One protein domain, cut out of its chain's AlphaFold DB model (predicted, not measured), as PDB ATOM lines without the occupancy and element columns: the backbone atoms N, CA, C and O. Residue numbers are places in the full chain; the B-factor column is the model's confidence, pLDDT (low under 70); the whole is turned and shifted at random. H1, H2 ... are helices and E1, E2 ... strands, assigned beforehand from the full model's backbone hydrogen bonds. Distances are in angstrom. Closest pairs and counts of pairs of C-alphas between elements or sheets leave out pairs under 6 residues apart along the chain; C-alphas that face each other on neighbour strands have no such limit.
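This is residues 169 to 300 of the 300 residues of an uncharacterized protein of Chondromyces crocatus (UniProt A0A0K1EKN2). A strongly twisted sheet of six strands curls round one helix, H2, with H1 packed near its E6 edge and H3 near its E7 edge. A small two-strand sheet, E1 and E3, sits at one end of the model, beside the start of H1. The printed part has 132 residues with three named helices and eight named strands, in the order E1 H1 E2 E3 H2 E4 E5 E6 H3 E7 E8. The large sheet runs E6 E2 E4 E5 E8 E7 and is mixed, and the class is mixed, helices and strands. The whole is compact and rounded, with a radius of gyration of the C-alphas of 13.7 A and spans of 37 by 35 by 28 A.

E1, residues 169 to 171, begins at C-alpha 169 (69.679, 227.593, -94.153). H1 is residues 172 to 181, 14.3 A long, and E2 residues 189 to 196, 21.1 A. E3 is residues 202 to 205. H2, residues 207 to 223, is 24.5 A long and begins at C-alpha 207 (62.871, 222.213, -90.878). E4 is residues 228 to 235, 23.5 A, E5 residues 241 to 247, 20.0 A, and E6 residues 258 to 263, 15.8 A. H3 is residues 269 to 281, 18.4 A, and E7 residues 285 to 287. E8, residues 295 to 299, 13.6 A, ends at C-alpha 299 (70.483, 213.253, -99.423).

E2 and E4 are parallel, with N 193 and O 229 2.8 A apart. The other neighbours in the large sheet are antiparallel: N 192 and O 260 of E2 and E6 are 2.8 A apart, as are N 232 and O 244 in the hairpin E4 and E5, N 243 and O 298 of E5 and E8, and N 287 and O 297 in the hairpin E7 and E8. H2 and H3 are on one face of this sheet, two layers, one of helices and one of strands. H2 and H3 touch, closest at the C-alphas of Leu 213 and Ala 275, 6.0 A, opposite ways at a shallow tilt of 34 degrees, only just short of steep. With residues 207 to 211 alone, H2 touches H1, closest at the C-alphas of Leu 175 and Gly 211, 7.2 A. H1 is on the sheet at a height of 8.5 A. H1 and H3 are apart. E1 and E3 are antiparallel, with N 170 and O 203 2.8 A apart. Every O i to N i+4 pair is within hydrogen-bond range in H1 and H3, and 12 of 13 in H2.

The C-alphas of Ala 186 and Ala 237, the two farthest apart, are 42.1 A apart. The printed part has no cut, and no link is long. The mean pLDDT of the printed part is 89.6; residues 183 to 186 and 254 to 256 are under 70. Leu 300 is the chain's last residue.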
ATOM      1  N   SER A 169      68.388 228.042 -94.660       96.56
ATOM      2  CA  SER A 169      69.679 227.593 -94.153       96.56
ATOM      3  C   SER A 169      69.536 227.119 -92.710       96.56
ATOM      4  O   SER A 169      69.154 227.891 -91.829       96.56
ATOM      5  N   LEU A 170      69.799 225.837 -92.473       95.81
ATOM      6  CA  LEU A 170      69.657 225.184 -91.177       95.81
ATOM      7  C   LEU A 170      71.007 224.719 -90.657       95.81
ATOM      8  O   LEU A 170      71.725 224.014 -91.364       95.81
ATOM      9  N   ASN A 171      71.281 224.995 -89.380       94.50
ATOM     10  CA  ASN A 171      72.333 224.283 -88.673       94.50
ATOM     11  C   ASN A 171      71.823 222.895 -88.247       94.50
ATOM     12  O   ASN A 171      70.921 222.795 -87.410       94.50
ATOM     13  N   LEU A 172      72.368 221.816 -88.822       90.94
ATOM     14  CA  LEU A 172      71.865 220.458 -88.560       90.94
ATOM     15  C   LEU A 172      72.057 220.048 -87.091       90.94
ATOM     16  O   LEU A 172      71.202 219.376 -86.514       90.94
ATOM     17  N   GLY A 173      73.154 220.479 -86.465       90.44
ATOM     18  CA  GLY A 173      73.418 220.232 -85.050       90.44
ATOM     19  C   GLY A 173      72.406 220.922 -84.137       90.44
ATOM     20  O   GLY A 173      71.930 220.304 -83.184       90.44
ATOM     21  N   ASP A 174      72.048 222.169 -84.442       92.44
ATOM     22  CA  ASP A 174      71.051 222.931 -83.683       92.44
ATOM     23  C   ASP A 174      69.651 222.332 -83.844       92.44
ATOM     24  O   ASP A 174      68.984 222.089 -82.839       92.44
ATOM     25  N   LEU A 175      69.248 221.993 -85.077       91.56
ATOM     26  CA  LEU A 175      67.976 221.318 -85.355       91.56
ATOM     27  C   LEU A 175      67.839 220.028 -84.533       91.56
ATOM     28  O   LEU A 175      66.807 219.773 -83.912       91.56
ATOM     29  N   LEU A 176      68.887 219.201 -84.521       88.62
ATOM     30  CA  LEU A 176      68.896 217.939 -83.787       88.62
ATOM     31  C   LEU A 176      68.871 218.163 -82.264       88.62
ATOM     32  O   LEU A 176      68.160 217.448 -81.553       88.62
ATOM     33  N   ARG A 177      69.590 219.170 -81.749       88.81
ATOM     34  CA  ARG A 177      69.563 219.541 -80.322       88.81
ATOM     35  C   ARG A 177      68.190 220.039 -79.881       88.81
ATOM     36  O   ARG A 177      67.697 219.584 -78.849       88.81
ATOM     37  N   GLU A 178      67.558 220.910 -80.664       90.19
ATOM     38  CA  GLU A 178      66.203 221.401 -80.400       90.19
ATOM     39  C   GLU A 178      65.225 220.223 -80.298       90.19
ATOM     40  O   GLU A 178      64.521 220.076 -79.298       90.19
ATOM     41  N   ARG A 179      65.275 219.308 -81.272       86.50
ATOM     42  CA  ARG A 179      64.425 218.110 -81.311       86.50
ATOM     43  C   ARG A 179      64.672 217.150 -80.149       86.50
ATOM     44  O   ARG A 179      63.716 216.585 -79.625       86.50
ATOM     45  N   GLY A 180      65.923 216.981 -79.722       84.12
ATOM     46  CA  GLY A 180      66.264 216.116 -78.589       84.12
ATOM     47  C   GLY A 180      65.899 216.701 -77.220       84.12
ATOM     48  O   GLY A 180      65.666 215.951 -76.275       84.12
ATOM     49  N   SER A 181      65.824 218.030 -77.102       83.19
ATOM     50  CA  SER A 181      65.578 218.721 -75.827       83.19
ATOM     51  C   SER A 181      64.133 218.621 -75.319       83.19
ATOM     52  O   SER A 181      63.895 218.726 -74.118       83.19
ATOM     53  N   GLY A 182      63.168 218.381 -76.213       75.69
ATOM     54  CA  GLY A 182      61.733 218.352 -75.897       75.69
ATOM     55  C   GLY A 182      61.194 217.008 -75.398       75.69
ATOM     56  O   GLY A 182      59.979 216.843 -75.278       75.69
ATOM     57  N   LEU A 183      62.055 216.021 -75.148       69.88
ATOM     58  CA  LEU A 183      61.601 214.687 -74.776       69.88
ATOM     59  C   LEU A 183      61.052 214.625 -73.350       69.88
ATOM     60  O   LEU A 183      61.765 214.802 -72.364       69.88
ATOM     61  N   LEU A 184      59.767 214.287 -73.249       68.44
ATOM     62  CA  LEU A 184      59.133 213.929 -71.985       68.44
ATOM     63  C   LEU A 184      59.663 212.569 -71.509       68.44
ATOM     64  O   LEU A 184      59.770 211.632 -72.301       68.44
ATOM     65  N   GLN A 185      59.909 212.431 -70.201       61.34
ATOM     66  CA  GLN A 185      60.503 211.244 -69.551       61.34
ATOM     67  C   GLN A 185      59.782 209.899 -69.808       61.34
ATOM     68  O   GLN A 185      60.296 208.854 -69.426       61.34
ATOM     69  N   ALA A 186      58.603 209.903 -70.434       69.94
ATOM     70  CA  ALA A 186      57.780 208.715 -70.652       69.94
ATOM     71  C   ALA A 186      57.786 208.181 -72.098       69.94
ATOM     72  O   ALA A 186      57.126 207.177 -72.362       69.94
ATOM     73  N   GLN A 187      58.473 208.833 -73.043       77.12
ATOM     74  CA  GLN A 187      58.497 208.369 -74.433       77.12
ATOM     75  C   GLN A 187      59.671 207.414 -74.685       77.12
ATOM     76  O   GLN A 187      60.785 207.688 -74.231       77.12
ATOM     77  N   PRO A 188      59.454 206.303 -75.416       81.50
ATOM     78  CA  PRO A 188      60.555 205.464 -75.859       81.50
ATOM     79  C   PRO A 188      61.474 206.298 -76.751       81.50
ATOM     80  O   PRO A 188      61.006 206.985 -77.661       81.50
ATOM     81  N   ALA A 189      62.774 206.259 -76.477       86.56
ATOM     82  CA  ALA A 189      63.739 207.065 -77.201       86.56
ATOM     83  C   ALA A 189      65.033 206.295 -77.471       86.56
ATOM     84  O   ALA A 189      65.453 205.460 -76.669       86.56
ATOM     85  N   ILE A 190      65.662 206.599 -78.605       88.38
ATOM     86  CA  ILE A 190      66.962 206.045 -78.998       88.38
ATOM     87  C   ILE A 190      68.066 207.059 -78.754       88.38
ATOM     88  O   ILE A 190      67.894 208.245 -79.032       88.38
ATOM     89  N   ARG A 191      69.221 206.559 -78.300       90.06
ATOM     90  CA  ARG A 191      70.459 207.335 -78.228       90.06
ATOM     91  C   ARG A 191      71.027 207.520 -79.636       90.06
ATOM     92  O   ARG A 191      71.492 206.562 -80.253       90.06
ATOM     93  N   LEU A 192      71.024 208.755 -80.116       91.88
ATOM     94  CA  LEU A 192      71.626 209.189 -81.370       91.88
ATOM     95  C   LEU A 192      72.943 209.915 -81.079       91.88
ATOM     96  O   LEU A 192      72.956 210.941 -80.406       91.88
ATOM     97  N   LEU A 193      74.050 209.377 -81.578       92.19
ATOM     98  CA  LEU A 193      75.352 210.031 -81.608       92.19
ATOM     99  C   LEU A 193      75.448 210.833 -82.901       92.19
ATOM    100  O   LEU A 193      75.167 210.303 -83.971       92.19
ATOM    101  N   VAL A 194      75.853 212.093 -82.814       91.25
ATOM    102  CA  VAL A 194      75.970 212.973 -83.983       91.25
ATOM    103  C   VAL A 194      77.440 213.239 -84.297       91.25
ATOM    104  O   VAL A 194      78.189 213.654 -83.413       91.25
ATOM    105  N   ALA A 195      77.831 213.011 -85.550       91.25
ATOM    106  CA  ALA A 195      79.134 213.331 -86.120       91.25
ATOM    107  C   ALA A 195      78.932 214.177 -87.390       91.25
ATOM    108  O   ALA A 195      78.583 213.661 -88.453       91.25
ATOM    109  N   LEU A 196      79.115 215.491 -87.270       90.06
ATOM    110  CA  LEU A 196      79.025 216.425 -88.396       90.06
ATOM    111  C   LEU A 196      80.432 216.667 -88.947       90.06
ATOM    112  O   LEU A 196      81.352 216.934 -88.175       90.06
ATOM    113  N   GLY A 197      80.614 216.533 -90.262       86.38
ATOM    114  CA  GLY A 197      81.830 217.005 -90.924       86.38
ATOM    115  C   GLY A 197      81.876 218.535 -90.965       86.38
ATOM    116  O   GLY A 197      80.822 219.164 -91.023       86.38
ATOM    117  N   GLU A 198      83.080 219.115 -90.987       85.12
ATOM    118  CA  GLU A 198      83.310 220.575 -90.932       85.12
ATOM    119  C   GLU A 198      82.524 221.356 -92.004       85.12
ATOM    120  O   GLU A 198      82.023 222.447 -91.749       85.12
ATOM    121  N   ASP A 199      82.316 220.765 -93.184       85.94
ATOM    122  CA  ASP A 199      81.595 221.407 -94.293       85.94
ATOM    123  C   ASP A 199      80.065 221.240 -94.235       85.94
ATOM    124  O   ASP A 199      79.343 221.742 -95.105       85.94
ATOM    125  N   CYS A 200      79.542 220.503 -93.253       85.44
ATOM    126  CA  CYS A 200      78.145 220.067 -93.202       85.44
ATOM    127  C   CYS A 200      77.312 220.700 -92.092       85.44
ATOM    128  O   CYS A 200      76.175 220.276 -91.871       85.44
ATOM    129  N   ASP A 201      77.838 221.733 -91.444       84.38
ATOM    130  CA  ASP A 201      77.113 222.430 -90.388       84.38
ATOM    131  C   ASP A 201      75.848 223.110 -90.916       84.38
ATOM    132  O   ASP A 201      74.849 223.098 -90.209       84.38
ATOM    133  N   SER A 202      75.850 223.617 -92.159       92.69
ATOM    134  CA  SER A 202      74.708 224.315 -92.772       92.69
ATOM    135  C   SER A 202      74.116 223.564 -93.969       92.69
ATOM    136  O   SER A 202      74.821 223.267 -94.938       92.69
ATOM    137  N   VAL A 203      72.809 223.301 -93.946       94.56
ATOM    138  CA  VAL A 203      72.062 222.643 -95.035       94.56
ATOM    139  C   VAL A 203      70.832 223.462 -95.426       94.56
ATOM    140  O   VAL A 203      70.139 223.981 -94.560       94.56
ATOM    141  N   GLU A 204      70.540 223.571 -96.723       96.25
ATOM    142  CA  GLU A 204      69.309 224.213 -97.204       96.25
ATOM    143  C   GLU A 204      68.169 223.192 -97.194       96.25
ATOM    144  O   GLU A 204      68.120 222.293 -98.030       96.25
ATOM    145  N   ALA A 205      67.262 223.297 -96.226       96.62
ATOM    146  CA  ALA A 205      66.104 222.412 -96.122       96.62
ATOM    147  C   ALA A 205      64.952 223.092 -95.373       96.62
ATOM    148  O   ALA A 205      65.140 224.082 -94.667       96.62
ATOM    149  N   ASP A 206      63.734 222.560 -95.511       97.69
ATOM    150  CA  ASP A 206      62.603 222.986 -94.682       97.69
ATOM    151  C   ASP A 206      62.621 222.212 -93.349       97.69
ATOM    152  O   ASP A 206      62.444 220.985 -93.368       97.69
ATOM    153  N   PRO A 207      62.781 222.875 -92.186       96.62
ATOM    154  CA  PRO A 207      62.871 222.213 -90.878       96.62
ATOM    155  C   PRO A 207      61.611 221.411 -90.517       96.62
ATOM    156  O   PRO A 207      61.680 220.460 -89.731       96.62
ATOM    157  N   ARG A 208      60.456 221.755 -91.110       96.25
ATOM    158  CA  ARG A 208      59.183 221.037 -90.933       96.25
ATOM    159  C   ARG A 208      59.166 219.696 -91.661       96.25
ATOM    160  O   ARG A 208      58.339 218.853 -91.333       96.25
ATOM    161  N   VAL A 209      60.069 219.499 -92.621       97.19
ATOM    162  CA  VAL A 209      60.223 218.257 -93.379       97.19
ATOM    163  C   VAL A 209      61.413 217.451 -92.866       97.19
ATOM    164  O   VAL A 209      61.243 216.290 -92.496       97.19
ATOM    165  N   ILE A 210      62.604 218.059 -92.779       96.50
ATOM    166  CA  ILE A 210      63.835 217.317 -92.462       96.50
ATOM    167  C   ILE A 210      63.813 216.702 -91.056       96.50
ATOM    168  O   ILE A 210      64.176 215.540 -90.897       96.50
ATOM    169  N   GLY A 211      63.332 217.431 -90.043       94.19
ATOM    170  CA  GLY A 211      63.261 216.925 -88.670       94.19
ATOM    171  C   GLY A 211      62.396 215.662 -88.560       94.19
ATOM    172  O   GLY A 211      62.914 214.612 -88.178       94.19
ATOM    173  N   PRO A 212      61.105 215.715 -88.950       94.75
ATOM    174  CA  PRO A 212      60.241 214.537 -88.938       94.75
ATOM    175  C   PRO A 212      60.748 213.392 -89.819       94.75
ATOM    176  O   PRO A 212      60.646 212.241 -89.410       94.75
ATOM    177  N   LEU A 213      61.342 213.666 -90.990       96.00
ATOM    178  CA  LEU A 213      61.941 212.606 -91.811       96.00
ATOM    179  C   LEU A 213      63.058 211.870 -91.064       96.00
ATOM    180  O   LEU A 213      63.086 210.642 -91.082       96.00
ATOM    181  N   LEU A 214      63.941 212.591 -90.369       94.81
ATOM    182  CA  LEU A 214      64.982 211.971 -89.548       94.81
ATOM    183  C   LEU A 214      64.386 211.146 -88.398       94.81
ATOM    184  O   LEU A 214      64.862 210.040 -88.152       94.81
ATOM    185  N   GLU A 215      63.321 211.624 -87.744       93.25
ATOM    186  CA  GLU A 215      62.592 210.854 -86.721       93.25
ATOM    187  C   GLU A 215      62.042 209.526 -87.290       93.25
ATOM    188  O   GLU A 215      62.176 208.481 -86.651       93.25
ATOM    189  N   LEU A 216      61.489 209.532 -88.510       93.75
ATOM    190  CA  LEU A 216      60.985 208.319 -89.174       93.75
ATOM    191  C   LEU A 216      62.106 207.357 -89.586       93.75
ATOM    192  O   LEU A 216      61.946 206.143 -89.467       93.75
ATOM    193  N   VAL A 217      63.255 207.875 -90.027       94.62
ATOM    194  CA  VAL A 217      64.432 207.041 -90.323       94.62
ATOM    195  C   VAL A 217      64.966 206.379 -89.052       94.62
ATOM    196  O   VAL A 217      65.271 205.186 -89.063       94.62
ATOM    197  N   VAL A 218      65.045 207.129 -87.948       93.75
ATOM    198  CA  VAL A 218      65.443 206.598 -86.636       93.75
ATOM    199  C   VAL A 218      64.485 205.498 -86.185       93.75
ATOM    200  O   VAL A 218      64.949 204.435 -85.777       93.75
ATOM    201  N   ALA A 219      63.171 205.710 -86.307       92.12
ATOM    202  CA  ALA A 219      62.165 204.702 -85.976       92.12
ATOM    203  C   ALA A 219      62.310 203.423 -86.823       92.12
ATOM    204  O   ALA A 219      62.332 202.321 -86.281       92.12
ATOM    205  N   ALA A 220      62.518 203.551 -88.137       92.31
ATOM    206  CA  ALA A 220      62.714 202.395 -89.016       92.31
ATOM    207  C   ALA A 220      63.969 201.571 -88.654       92.31
ATOM    208  O   ALA A 220      63.964 200.343 -88.733       92.31
ATOM    209  N   LEU A 221      65.051 202.233 -88.228       93.62
ATOM    210  CA  LEU A 221      66.253 201.546 -87.740       93.62
ATOM    211  C   LEU A 221      66.035 200.919 -86.352       93.62
ATOM    212  O   LEU A 221      66.557 199.836 -86.085       93.62
ATOM    213  N   ALA A 222      65.236 201.557 -85.493       91.94
ATOM    214  CA  ALA A 222      64.845 201.033 -84.183       91.94
ATOM    215  C   ALA A 222      64.137 199.678 -84.284       91.94
ATOM    216  O   ALA A 222      64.461 198.752 -83.543       91.94
ATOM    217  N   GLU A 223      63.201 199.550 -85.229       90.44
ATOM    218  CA  GLU A 223      62.475 198.302 -85.499       90.44
ATOM    219  C   GLU A 223      63.398 197.150 -85.900       90.44
ATOM    220  O   GLU A 223      63.092 195.989 -85.633       90.44
ATOM    221  N   SER A 224      64.563 197.464 -86.468       89.44
ATOM    222  CA  SER A 224      65.600 196.478 -86.792       89.44
ATOM    223  C   SER A 224      66.461 196.086 -85.577       89.44
ATOM    224  O   SER A 224      67.484 195.423 -85.732       89.44
ATOM    225  N   GLY A 225      66.074 196.494 -84.364       91.38
ATOM    226  CA  GLY A 225      66.758 196.175 -83.107       91.38
ATOM    227  C   GLY A 225      67.931 197.097 -82.772       91.38
ATOM    228  O   GLY A 225      68.686 196.818 -81.839       91.38
ATOM    229  N   VAL A 226      68.111 198.194 -83.512       93.00
ATOM    230  CA  VAL A 226      69.202 199.140 -83.265       93.00
ATOM    231  C   VAL A 226      68.842 200.051 -82.091       93.00
ATOM    232  O   VAL A 226      67.891 200.817 -82.165       93.00
ATOM    233  N   THR A 227      69.616 199.997 -81.007       91.81
ATOM    234  CA  THR A 227      69.362 200.779 -79.778       91.81
ATOM    235  C   THR A 227      70.218 202.041 -79.660       91.81
ATOM    236  O   THR A 227      69.895 202.945 -78.887       91.81
ATOM    237  N   CYS A 228      71.306 202.122 -80.431       93.56
ATOM    238  CA  CYS A 228      72.170 203.292 -80.513       93.56
ATOM    239  C   CYS A 228      72.559 203.558 -81.969       93.56
ATOM    240  O   CYS A 228      73.074 202.676 -82.662       93.56
ATOM    241  N   LEU A 229      72.300 204.780 -82.425       94.94
ATOM    242  CA  LEU A 229      72.532 205.213 -83.794       94.94
ATOM    243  C   LEU A 229      73.682 206.207 -83.864       94.94
ATOM    244  O   LEU A 229      73.903 206.979 -82.936       94.94
ATOM    245  N   LEU A 230      74.379 206.215 -84.992       95.19
ATOM    246  CA  LEU A 230      75.304 207.259 -85.391       95.19
ATOM    247  C   LEU A 230      74.732 207.974 -86.618       95.19
ATOM    248  O   LEU A 230      74.466 207.331 -87.634       95.19
ATOM    249  N   LEU A 231      74.560 209.288 -86.505       95.25
ATOM    250  CA  LEU A 231      74.274 210.193 -87.607       95.25
ATOM    251  C   LEU A 231      75.586 210.813 -88.078       95.25
ATOM    252  O   LEU A 231      76.237 211.530 -87.322       95.25
ATOM    253  N   GLU A 232      75.949 210.543 -89.324       94.62
ATOM    254  CA  GLU A 232      77.100 211.128 -90.007       94.62
ATOM    255  C   GLU A 232      76.583 212.080 -91.087       94.62
ATOM    256  O   GLU A 232      75.807 211.666 -91.950       94.62
ATOM    257  N   ALA A 233      77.005 213.344 -91.059       94.25
ATOM    258  CA  ALA A 233      76.691 214.310 -92.110       94.25
ATOM    259  C   ALA A 233      77.964 214.725 -92.859       94.25
ATOM    260  O   ALA A 233      78.966 215.073 -92.235       94.25
ATOM    261  N   GLY A 234      77.927 214.697 -94.191       94.25
ATOM    262  CA  GLY A 234      79.020 215.150 -95.058       94.25
ATOM    263  C   GLY A 234      78.505 215.623 -96.419       94.25
ATOM    264  O   GLY A 234      77.342 215.400 -96.748       94.25
ATOM    265  N   ARG A 235      79.344 216.273 -97.228       95.12
ATOM    266  CA  ARG A 235      78.966 216.713 -98.582       95.12
ATOM    267  C   ARG A 235      79.420 215.731 -99.653       95.12
ATOM    268  O   ARG A 235      80.474 215.104 -99.547       95.12
ATOM    269  N   ARG A 236      78.620 215.601-100.707       94.56
ATOM    270  CA  ARG A 236      79.025 214.967-101.969       94.56
ATOM    271  C   ARG A 236      79.855 215.934-102.812       94.56
ATOM    272  O   ARG A 236      79.830 217.143-102.603       94.56
ATOM    273  N   ALA A 237      80.534 215.391-103.823       93.69
ATOM    274  CA  ALA A 237      81.264 216.181-104.818       93.69
ATOM    275  C   ALA A 237      80.357 217.138-105.619       93.69
ATOM    276  O   ALA A 237      80.842 218.125-106.157       93.69
ATOM    277  N   ASP A 238      79.049 216.864-105.678       93.31
ATOM    278  CA  ASP A 238      78.036 217.734-106.293       93.31
ATOM    279  C   ASP A 238      77.535 218.851-105.350       93.31
ATOM    280  O   ASP A 238      76.634 219.602-105.713       93.31
ATOM    281  N   GLY A 239      78.097 218.962-104.141       93.06
ATOM    282  CA  GLY A 239      77.752 219.974-103.141       93.06
ATOM    283  C   GLY A 239      76.549 219.632-102.254       93.06
ATOM    284  O   GLY A 239      76.353 220.302-101.231       93.06
ATOM    285  N   ARG A 240      75.783 218.580-102.582       94.38
ATOM    286  CA  ARG A 240      74.617 218.145-101.794       94.38
ATOM    287  C   ARG A 240      75.026 217.562-100.453       94.38
ATOM    288  O   ARG A 240      76.057 216.887-100.341       94.38
ATOM    289  N   ALA A 241      74.206 217.798 -99.435       94.50
ATOM    290  CA  ALA A 241      74.457 217.249 -98.112       94.50
ATOM    291  C   ALA A 241      73.959 215.802 -98.054       94.50
ATOM    292  O   ALA A 241      72.906 215.452 -98.579       94.50
ATOM    293  N   VAL A 242      74.727 214.935 -97.409       96.38
ATOM    294  CA  VAL A 242      74.391 213.530 -97.203       96.38
ATOM    295  C   VAL A 242      74.383 213.260 -95.719       96.38
ATOM    296  O   VAL A 242      75.412 213.361 -95.057       96.38
ATOM    297  N   VAL A 243      73.223 212.853 -95.224       96.19
ATOM    298  CA  VAL A 243      73.017 212.393 -93.859       96.19
ATOM    299  C   VAL A 243      72.894 210.873 -93.886       96.19
ATOM    300  O   VAL A 243      71.980 210.309 -94.488       96.19
ATOM    301  N   ARG A 244      73.835 210.183 -93.249       96.75
ATOM    302  CA  ARG A 244      73.823 208.727 -93.082       96.75
ATOM    303  C   ARG A 244      73.477 208.400 -91.644       96.75
ATOM    304  O   ARG A 244      74.076 208.949 -90.729       96.75
ATOM    305  N   LEU A 245      72.532 207.489 -91.452       96.50
ATOM    306  CA  LEU A 245      72.221 206.939 -90.139       96.50
ATOM    307  C   LEU A 245      72.614 205.469 -90.144       96.50
ATOM    308  O   LEU A 245      72.242 204.741 -91.062       96.50
ATOM    309  N   ARG A 246      73.373 205.026 -89.144       96.00
ATOM    310  CA  ARG A 246      73.776 203.621 -88.992       96.00
ATOM    311  C   ARG A 246      73.797 203.192 -87.533       96.00
ATOM    312  O   ARG A 246      73.887 204.039 -86.651       96.00
ATOM    313  N   ALA A 247      73.774 201.889 -87.268       95.44
ATOM    314  CA  ALA A 247      74.063 201.373 -85.932       95.44
ATOM    315  C   ALA A 247      75.465 201.816 -85.466       95.44
ATOM    316  O   ALA A 247      76.450 201.686 -86.205       95.44
ATOM    317  N   ALA A 248      75.545 202.342 -84.243       93.62
ATOM    318  CA  ALA A 248      76.814 202.703 -83.624       93.62
ATOM    319  C   ALA A 248      77.607 201.437 -83.255       93.62
ATOM    320  O   ALA A 248      77.047 200.449 -82.776       93.62
ATOM    321  N   ARG A 249      78.921 201.462 -83.474       92.19
ATOM    322  CA  ARG A 249      79.865 200.392 -83.123       92.19
ATOM    323  C   ARG A 249      80.681 200.793 -81.897       92.19
ATOM    324  O   ARG A 249      80.940 201.974 -81.670       92.19
ATOM    325  N   GLY A 250      81.124 199.808 -81.113       83.38
ATOM    326  CA  GLY A 250      82.064 200.038 -80.011       83.38
ATOM    327  C   GLY A 250      83.361 200.631 -80.561       83.38
ATOM    328  O   GLY A 250      84.038 199.984 -81.353       83.38
ATOM    329  N   GLY A 251      83.663 201.878 -80.211       82.94
ATOM    330  CA  GLY A 251      84.771 202.647 -80.787       82.94
ATOM    331  C   GLY A 251      84.325 203.863 -81.587       82.94
ATOM    332  O   GLY A 251      85.130 204.763 -81.798       82.94
ATOM    333  N   ASP A 252      83.040 203.954 -81.948       82.12
ATOM    334  CA  ASP A 252      82.532 205.184 -82.530       82.12
ATOM    335  C   ASP A 252      82.710 206.335 -81.510       82.12
ATOM    336  O   ASP A 252      83.129 207.391 -81.922       82.12
ATOM    337  N   GLU A 253      82.575 206.171 -80.188       70.44
ATOM    338  CA  GLU A 253      82.590 207.270 -79.183       70.44
ATOM    339  C   GLU A 253      83.769 208.291 -79.186       70.44
ATOM    340  O   GLU A 253      83.661 209.317 -78.515       70.44
ATOM    341  N   GLY A 254      84.845 208.103 -79.960       58.25
ATOM    342  CA  GLY A 254      85.911 209.095 -80.148       58.25
ATOM    343  C   GLY A 254      85.511 210.258 -81.075       58.25
ATOM    344  O   GLY A 254      85.458 210.103 -82.292       58.25
ATOM    345  N   GLY A 255      85.230 211.435 -80.507       69.25
ATOM    346  CA  GLY A 255      84.967 212.698 -81.221       69.25
ATOM    347  C   GLY A 255      83.975 213.598 -80.477       69.25
ATOM    348  O   GLY A 255      83.291 213.132 -79.565       69.25
ATOM    349  N   THR A 256      83.870 214.879 -80.851       61.44
ATOM    350  CA  THR A 256      82.862 215.803 -80.294       61.44
ATOM    351  C   THR A 256      81.467 215.330 -80.693       61.44
ATOM    352  O   THR A 256      80.988 215.614 -81.787       61.44
ATOM    353  N   ARG A 257      80.827 214.550 -79.819       73.38
ATOM    354  CA  ARG A 257      79.554 213.879 -80.092       73.38
ATOM    355  C   ARG A 257      78.486 214.383 -79.150       73.38
ATOM    356  O   ARG A 257      78.624 214.300 -77.933       73.38
ATOM    357  N   VAL A 258      77.390 214.854 -79.727       74.25
ATOM    358  CA  VAL A 258      76.174 215.141 -78.972       74.25
ATOM    359  C   VAL A 258      75.369 213.849 -78.908       74.25
ATOM    360  O   VAL A 258      75.033 213.281 -79.948       74.25
ATOM    361  N   ALA A 259      75.100 213.365 -77.695       77.25
ATOM    362  CA  ALA A 259      74.131 212.302 -77.474       77.25
ATOM    363  C   ALA A 259      72.744 212.934 -77.382       77.25
ATOM    364  O   ALA A 259      72.477 213.737 -76.488       77.25
ATOM    365  N   LEU A 260      71.876 212.577 -78.317       80.12
ATOM    366  CA  LEU A 260      70.497 213.031 -78.352       80.12
ATOM    367  C   LEU A 260      69.586 211.848 -78.101       80.12
ATOM    368  O   LEU A 260      69.856 210.737 -78.550       80.12
ATOM    369  N   MET A 261      68.500 212.100 -77.395       82.62
ATOM    370  CA  MET A 261      67.400 211.160 -77.339       82.62
ATOM    371  C   MET A 261      66.429 211.567 -78.453       82.62
ATOM    372  O   MET A 261      66.126 212.750 -78.604       82.62
ATOM    373  N   VAL A 262      65.976 210.616 -79.268       76.62
ATOM    374  CA  VAL A 262      64.992 210.867 -80.336       76.62
ATOM    375  C   VAL A 262      63.742 210.041 -80.046       76.62
ATOM    376  O   VAL A 262      63.893 208.835 -79.827       76.62
ATOM    377  N   PRO A 263      62.532 210.639 -80.023       75.31
ATOM    378  CA  PRO A 263      61.307 209.889 -79.776       75.31
ATOM    379  C   PRO A 263      61.109 208.842 -80.867       75.31
ATOM    380  O   PRO A 263      61.169 209.156 -82.057       75.31
ATOM    381  N   LEU A 264      60.835 207.603 -80.465       77.12
ATOM    382  CA  LEU A 264      60.437 206.570 -81.409       77.12
ATOM    383  C   LEU A 264      59.022 206.852 -81.896       77.12
ATOM    384  O   LEU A 264      58.052 206.808 -81.135       77.12
ATOM    385  N   ARG A 265      58.928 207.170 -83.185       78.31
ATOM    386  CA  ARG A 265      57.667 207.240 -83.915       78.31
ATOM    387  C   ARG A 265      57.256 205.848 -84.373       78.31
ATOM    388  O   ARG A 265      58.028 204.897 -84.310       78.31
ATOM    389  N   GLU A 266      56.020 205.743 -84.831       84.31
ATOM    390  CA  GLU A 266      55.554 204.560 -85.541       84.31
ATOM    391  C   GLU A 266      56.346 204.395 -86.850       84.31
ATOM    392  O   GLU A 266      56.486 205.348 -87.616       84.31
ATOM    393  N   SER A 267      56.851 203.189 -87.108       82.38
ATOM    394  CA  SER A 267      57.671 202.836 -88.285       82.38
ATOM    395  C   SER A 267      56.983 201.820 -89.203       82.38
ATOM    396  O   SER A 267      57.614 201.159 -90.026       82.38
ATOM    397  N   SER A 268      55.651 201.784 -89.133       90.62
ATOM    398  CA  SER A 268      54.800 200.980 -90.005       90.62
ATOM    399  C   SER A 268      55.076 201.225 -91.495       90.62
ATOM    400  O   SER A 268      55.621 202.254 -91.902       90.62
ATOM    401  N   GLU A 269      54.649 200.298 -92.356       92.81
ATOM    402  CA  GLU A 269      54.766 200.453 -93.817       92.81
ATOM    403  C   GLU A 269      54.171 201.781 -94.315       92.81
ATOM    404  O   GLU A 269      54.719 202.415 -95.215       92.81
ATOM    405  N   ARG A 270      53.104 202.248 -93.656       93.75
ATOM    406  CA  ARG A 270      52.489 203.559 -93.875       93.75
ATOM    407  C   ARG A 270      53.470 204.703 -93.605       93.75
ATOM    408  O   ARG A 270      53.616 205.583 -94.450       93.75
ATOM    409  N   ALA A 271      54.158 204.684 -92.465       93.75
ATOM    410  CA  ALA A 271      55.160 205.686 -92.111       93.75
ATOM    411  C   ALA A 271      56.310 205.718 -93.132       93.75
ATOM    412  O   ALA A 271      56.742 206.791 -93.557       93.75
ATOM    413  N   ARG A 272      56.759 204.537 -93.582       94.88
ATOM    414  CA  ARG A 272      57.798 204.399 -94.616       94.88
ATOM    415  C   ARG A 272      57.338 204.981 -95.956       94.88
ATOM    416  O   ARG A 272      58.087 205.741 -96.569       94.88
ATOM    417  N   ALA A 273      56.108 204.688 -96.384       95.62
ATOM    418  CA  ALA A 273      55.531 205.237 -97.612       95.62
ATOM    419  C   ALA A 273      55.423 206.772 -97.563       95.62
ATOM    420  O   ALA A 273      55.852 207.445 -98.499       95.62
ATOM    421  N   VAL A 274      54.930 207.329 -96.450       96.75
ATOM    422  CA  VAL A 274      54.865 208.784 -96.234       96.75
ATOM    423  C   VAL A 274      56.258 209.404 -96.290       96.75
ATOM    424  O   VAL A 274      56.454 210.373 -97.017       96.75
ATOM    425  N   ALA A 275      57.244 208.831 -95.593       96.62
ATOM    426  CA  ALA A 275      58.608 209.355 -95.582       96.62
ATOM    427  C   ALA A 275      59.220 209.421 -96.992       96.62
ATOM    428  O   ALA A 275      59.800 210.439 -97.365       96.62
ATOM    429  N   LEU A 276      59.063 208.359 -97.791       97.38
ATOM    430  CA  LEU A 276      59.575 208.301 -99.164       97.38
ATOM    431  C   LEU A 276      58.913 209.343-100.073       97.38
ATOM    432  O   LEU A 276      59.605 210.064-100.792       97.38
ATOM    433  N   VAL A 277      57.585 209.451-100.011       97.56
ATOM    434  CA  VAL A 277      56.818 210.434-100.785       97.56
ATOM    435  C   VAL A 277      57.209 211.859-100.399       97.56
ATOM    436  O   VAL A 277      57.513 212.674-101.269       97.56
ATOM    437  N   THR A 278      57.237 212.166 -99.100       97.62
ATOM    438  CA  THR A 278      57.602 213.492 -98.596       97.62
ATOM    439  C   THR A 278      59.026 213.858 -99.004       97.62
ATOM    440  O   THR A 278      59.233 214.965 -99.498       97.62
ATOM    441  N   ALA A 279      59.993 212.945 -98.853       97.62
ATOM    442  CA  ALA A 279      61.372 213.182 -99.271       97.62
ATOM    443  C   ALA A 279      61.447 213.511-100.767       97.62
ATOM    444  O   ALA A 279      61.992 214.549-101.136       97.62
ATOM    445  N   ARG A 280      60.810 212.702-101.623       97.50
ATOM    446  CA  ARG A 280      60.791 212.943-103.071       97.50
ATOM    447  C   ARG A 280      60.174 214.295-103.427       97.50
ATOM    448  O   ARG A 280      60.743 215.024-104.233       97.50
ATOM    449  N   ARG A 281      59.030 214.650-102.830       96.12
ATOM    450  CA  ARG A 281      58.389 215.959-103.049       96.12
ATOM    451  C   ARG A 281      59.267 217.122-102.605       96.12
ATOM    452  O   ARG A 281      59.234 218.177-103.226       96.12
ATOM    453  N   ALA A 282      60.052 216.913-101.552       96.44
ATOM    454  CA  ALA A 282      61.026 217.871-101.056       96.44
ATOM    455  C   ALA A 282      62.315 217.943-101.896       96.44
ATOM    456  O   ALA A 282      63.211 218.701-101.541       96.44
ATOM    457  N   GLY A 283      62.426 217.171-102.985       96.44
ATOM    458  CA  GLY A 283      63.641 217.090-103.800       96.44
ATOM    459  C   GLY A 283      64.775 216.292-103.148       96.44
ATOM    460  O   GLY A 283      65.903 216.344-103.625       96.44
ATOM    461  N   MET A 284      64.484 215.547-102.079       97.19
ATOM    462  CA  MET A 284      65.451 214.759-101.317       97.19
ATOM    463  C   MET A 284      65.468 213.301-101.796       97.19
ATOM    464  O   MET A 284      64.430 212.721-102.122       97.19
ATOM    465  N   GLU A 285      66.639 212.664-101.769       97.38
ATOM    466  CA  GLU A 285      66.752 211.218-102.001       97.38
ATOM    467  C   GLU A 285      66.808 210.494-100.652       97.38
ATOM    468  O   GLU A 285      67.814 210.556 -99.942       97.38
ATOM    469  N   LEU A 286      65.740 209.778-100.297       97.12
ATOM    470  CA  LEU A 286      65.679 208.976 -99.076       97.12
ATOM    471  C   LEU A 286      65.779 207.479 -99.388       97.12
ATOM    472  O   LEU A 286      65.020 206.941-100.191       97.12
ATOM    473  N   ARG A 287      66.689 206.792 -98.695       97.00
ATOM    474  CA  ARG A 287      66.829 205.332 -98.676       97.00
ATOM    475  C   ARG A 287      66.630 204.825 -97.257       97.00
ATOM    476  O   ARG A 287      67.504 204.984 -96.401       97.00
ATOM    477  N   LEU A 288      65.466 204.228 -97.027       93.94
ATOM    478  CA  LEU A 288      65.118 203.551 -95.781       93.94
ATOM    479  C   LEU A 288      65.814 202.182 -95.697       93.94
ATOM    480  O   LEU A 288      66.160 201.620 -96.739       93.94
ATOM    481  N   PRO A 289      66.034 201.639 -94.487       92.12
ATOM    482  CA  PRO A 289      66.701 200.354 -94.343       92.12
ATOM    483  C   PRO A 289      65.774 199.250 -94.861       92.12
ATOM    484  O   PRO A 289      64.568 199.288 -94.611       92.12
ATOM    485  N   GLU A 290      66.316 198.272 -95.587       90.12
ATOM    486  CA  GLU A 290      65.619 197.004 -95.831       90.12
ATOM    487  C   GLU A 290      65.508 196.203 -94.524       90.12
ATOM    488  O   GLU A 290      66.214 196.487 -93.555       90.12
ATOM    489  N   ALA A 291      64.623 195.205 -94.471       82.75
ATOM    490  CA  ALA A 291      64.485 194.369 -93.280       82.75
ATOM    491  C   ALA A 291      65.836 193.712 -92.927       82.75
ATOM    492  O   ALA A 291      66.414 192.993 -93.739       82.75
ATOM    493  N   GLY A 292      66.350 193.985 -91.723       82.38
ATOM    494  CA  GLY A 292      67.659 193.503 -91.262       82.38
ATOM    495  C   GLY A 292      68.858 194.378 -91.657       82.38
ATOM    496  O   GLY A 292      69.974 194.118 -91.205       82.38
ATOM    497  N   ALA A 293      68.661 195.436 -92.448       89.00
ATOM    498  CA  ALA A 293      69.698 196.428 -92.701       89.00
ATOM    499  C   ALA A 293      69.862 197.363 -91.492       89.00
ATOM    500  O   ALA A 293      68.898 197.766 -90.847       89.00
ATOM    501  N   SER A 294      71.103 197.755 -91.202       92.44
ATOM    502  CA  SER A 294      71.448 198.606 -90.052       92.44
ATOM    503  C   SER A 294      71.831 200.032 -90.449       92.44
ATOM    504  O   SER A 294      72.443 200.750 -89.655       92.44
ATOM    505  N   SER A 295      71.504 200.444 -91.677       92.75
ATOM    506  CA  SER A 295      71.843 201.768 -92.195       92.75
ATOM    507  C   SER A 295      70.781 202.349 -93.118       92.75
ATOM    508  O   SER A 295      70.102 201.628 -93.847       92.75
ATOM    509  N   SER A 296      70.702 203.673 -93.142       93.44
ATOM    510  CA  SER A 296      69.836 204.467 -94.008       93.44
ATOM    511  C   SER A 296      70.583 205.698 -94.503       93.44
ATOM    512  O   SER A 296      71.599 206.108 -93.937       93.44
ATOM    513  N   THR A 297      70.118 206.287 -95.598       95.44
ATOM    514  CA  THR A 297      70.758 207.468 -96.189       95.44
ATOM    515  C   THR A 297      69.703 208.449 -96.654       95.44
ATOM    516  O   THR A 297      68.754 208.061 -97.328       95.44
ATOM    517  N   LEU A 298      69.900 209.716 -96.317       94.19
ATOM    518  CA  LEU A 298      69.108 210.843 -96.775       94.19
ATOM    519  C   LEU A 298      70.047 211.845 -97.449       94.19
ATOM    520  O   LEU A 298      71.064 212.226 -96.872       94.19
ATOM    521  N   ILE A 299      69.734 212.239 -98.676       94.38
ATOM    522  CA  ILE A 299      70.483 213.253 -99.423       94.38
ATOM    523  C   ILE A 299      69.585 214.472 -99.591       94.38
ATOM    524  O   ILE A 299      68.453 214.325-100.057       94.38
ATOM    525  N   LEU A 300      70.108 215.628 -99.182       91.50
ATOM    526  CA  LEU A 300      69.467 216.943 -99.208       91.50
ATOM    527  C   LEU A 300      69.997 217.756-100.389       91.50
ATOM    528  O   LEU A 300      71.243 217.810-100.548       91.50
TER     529      LEU A 300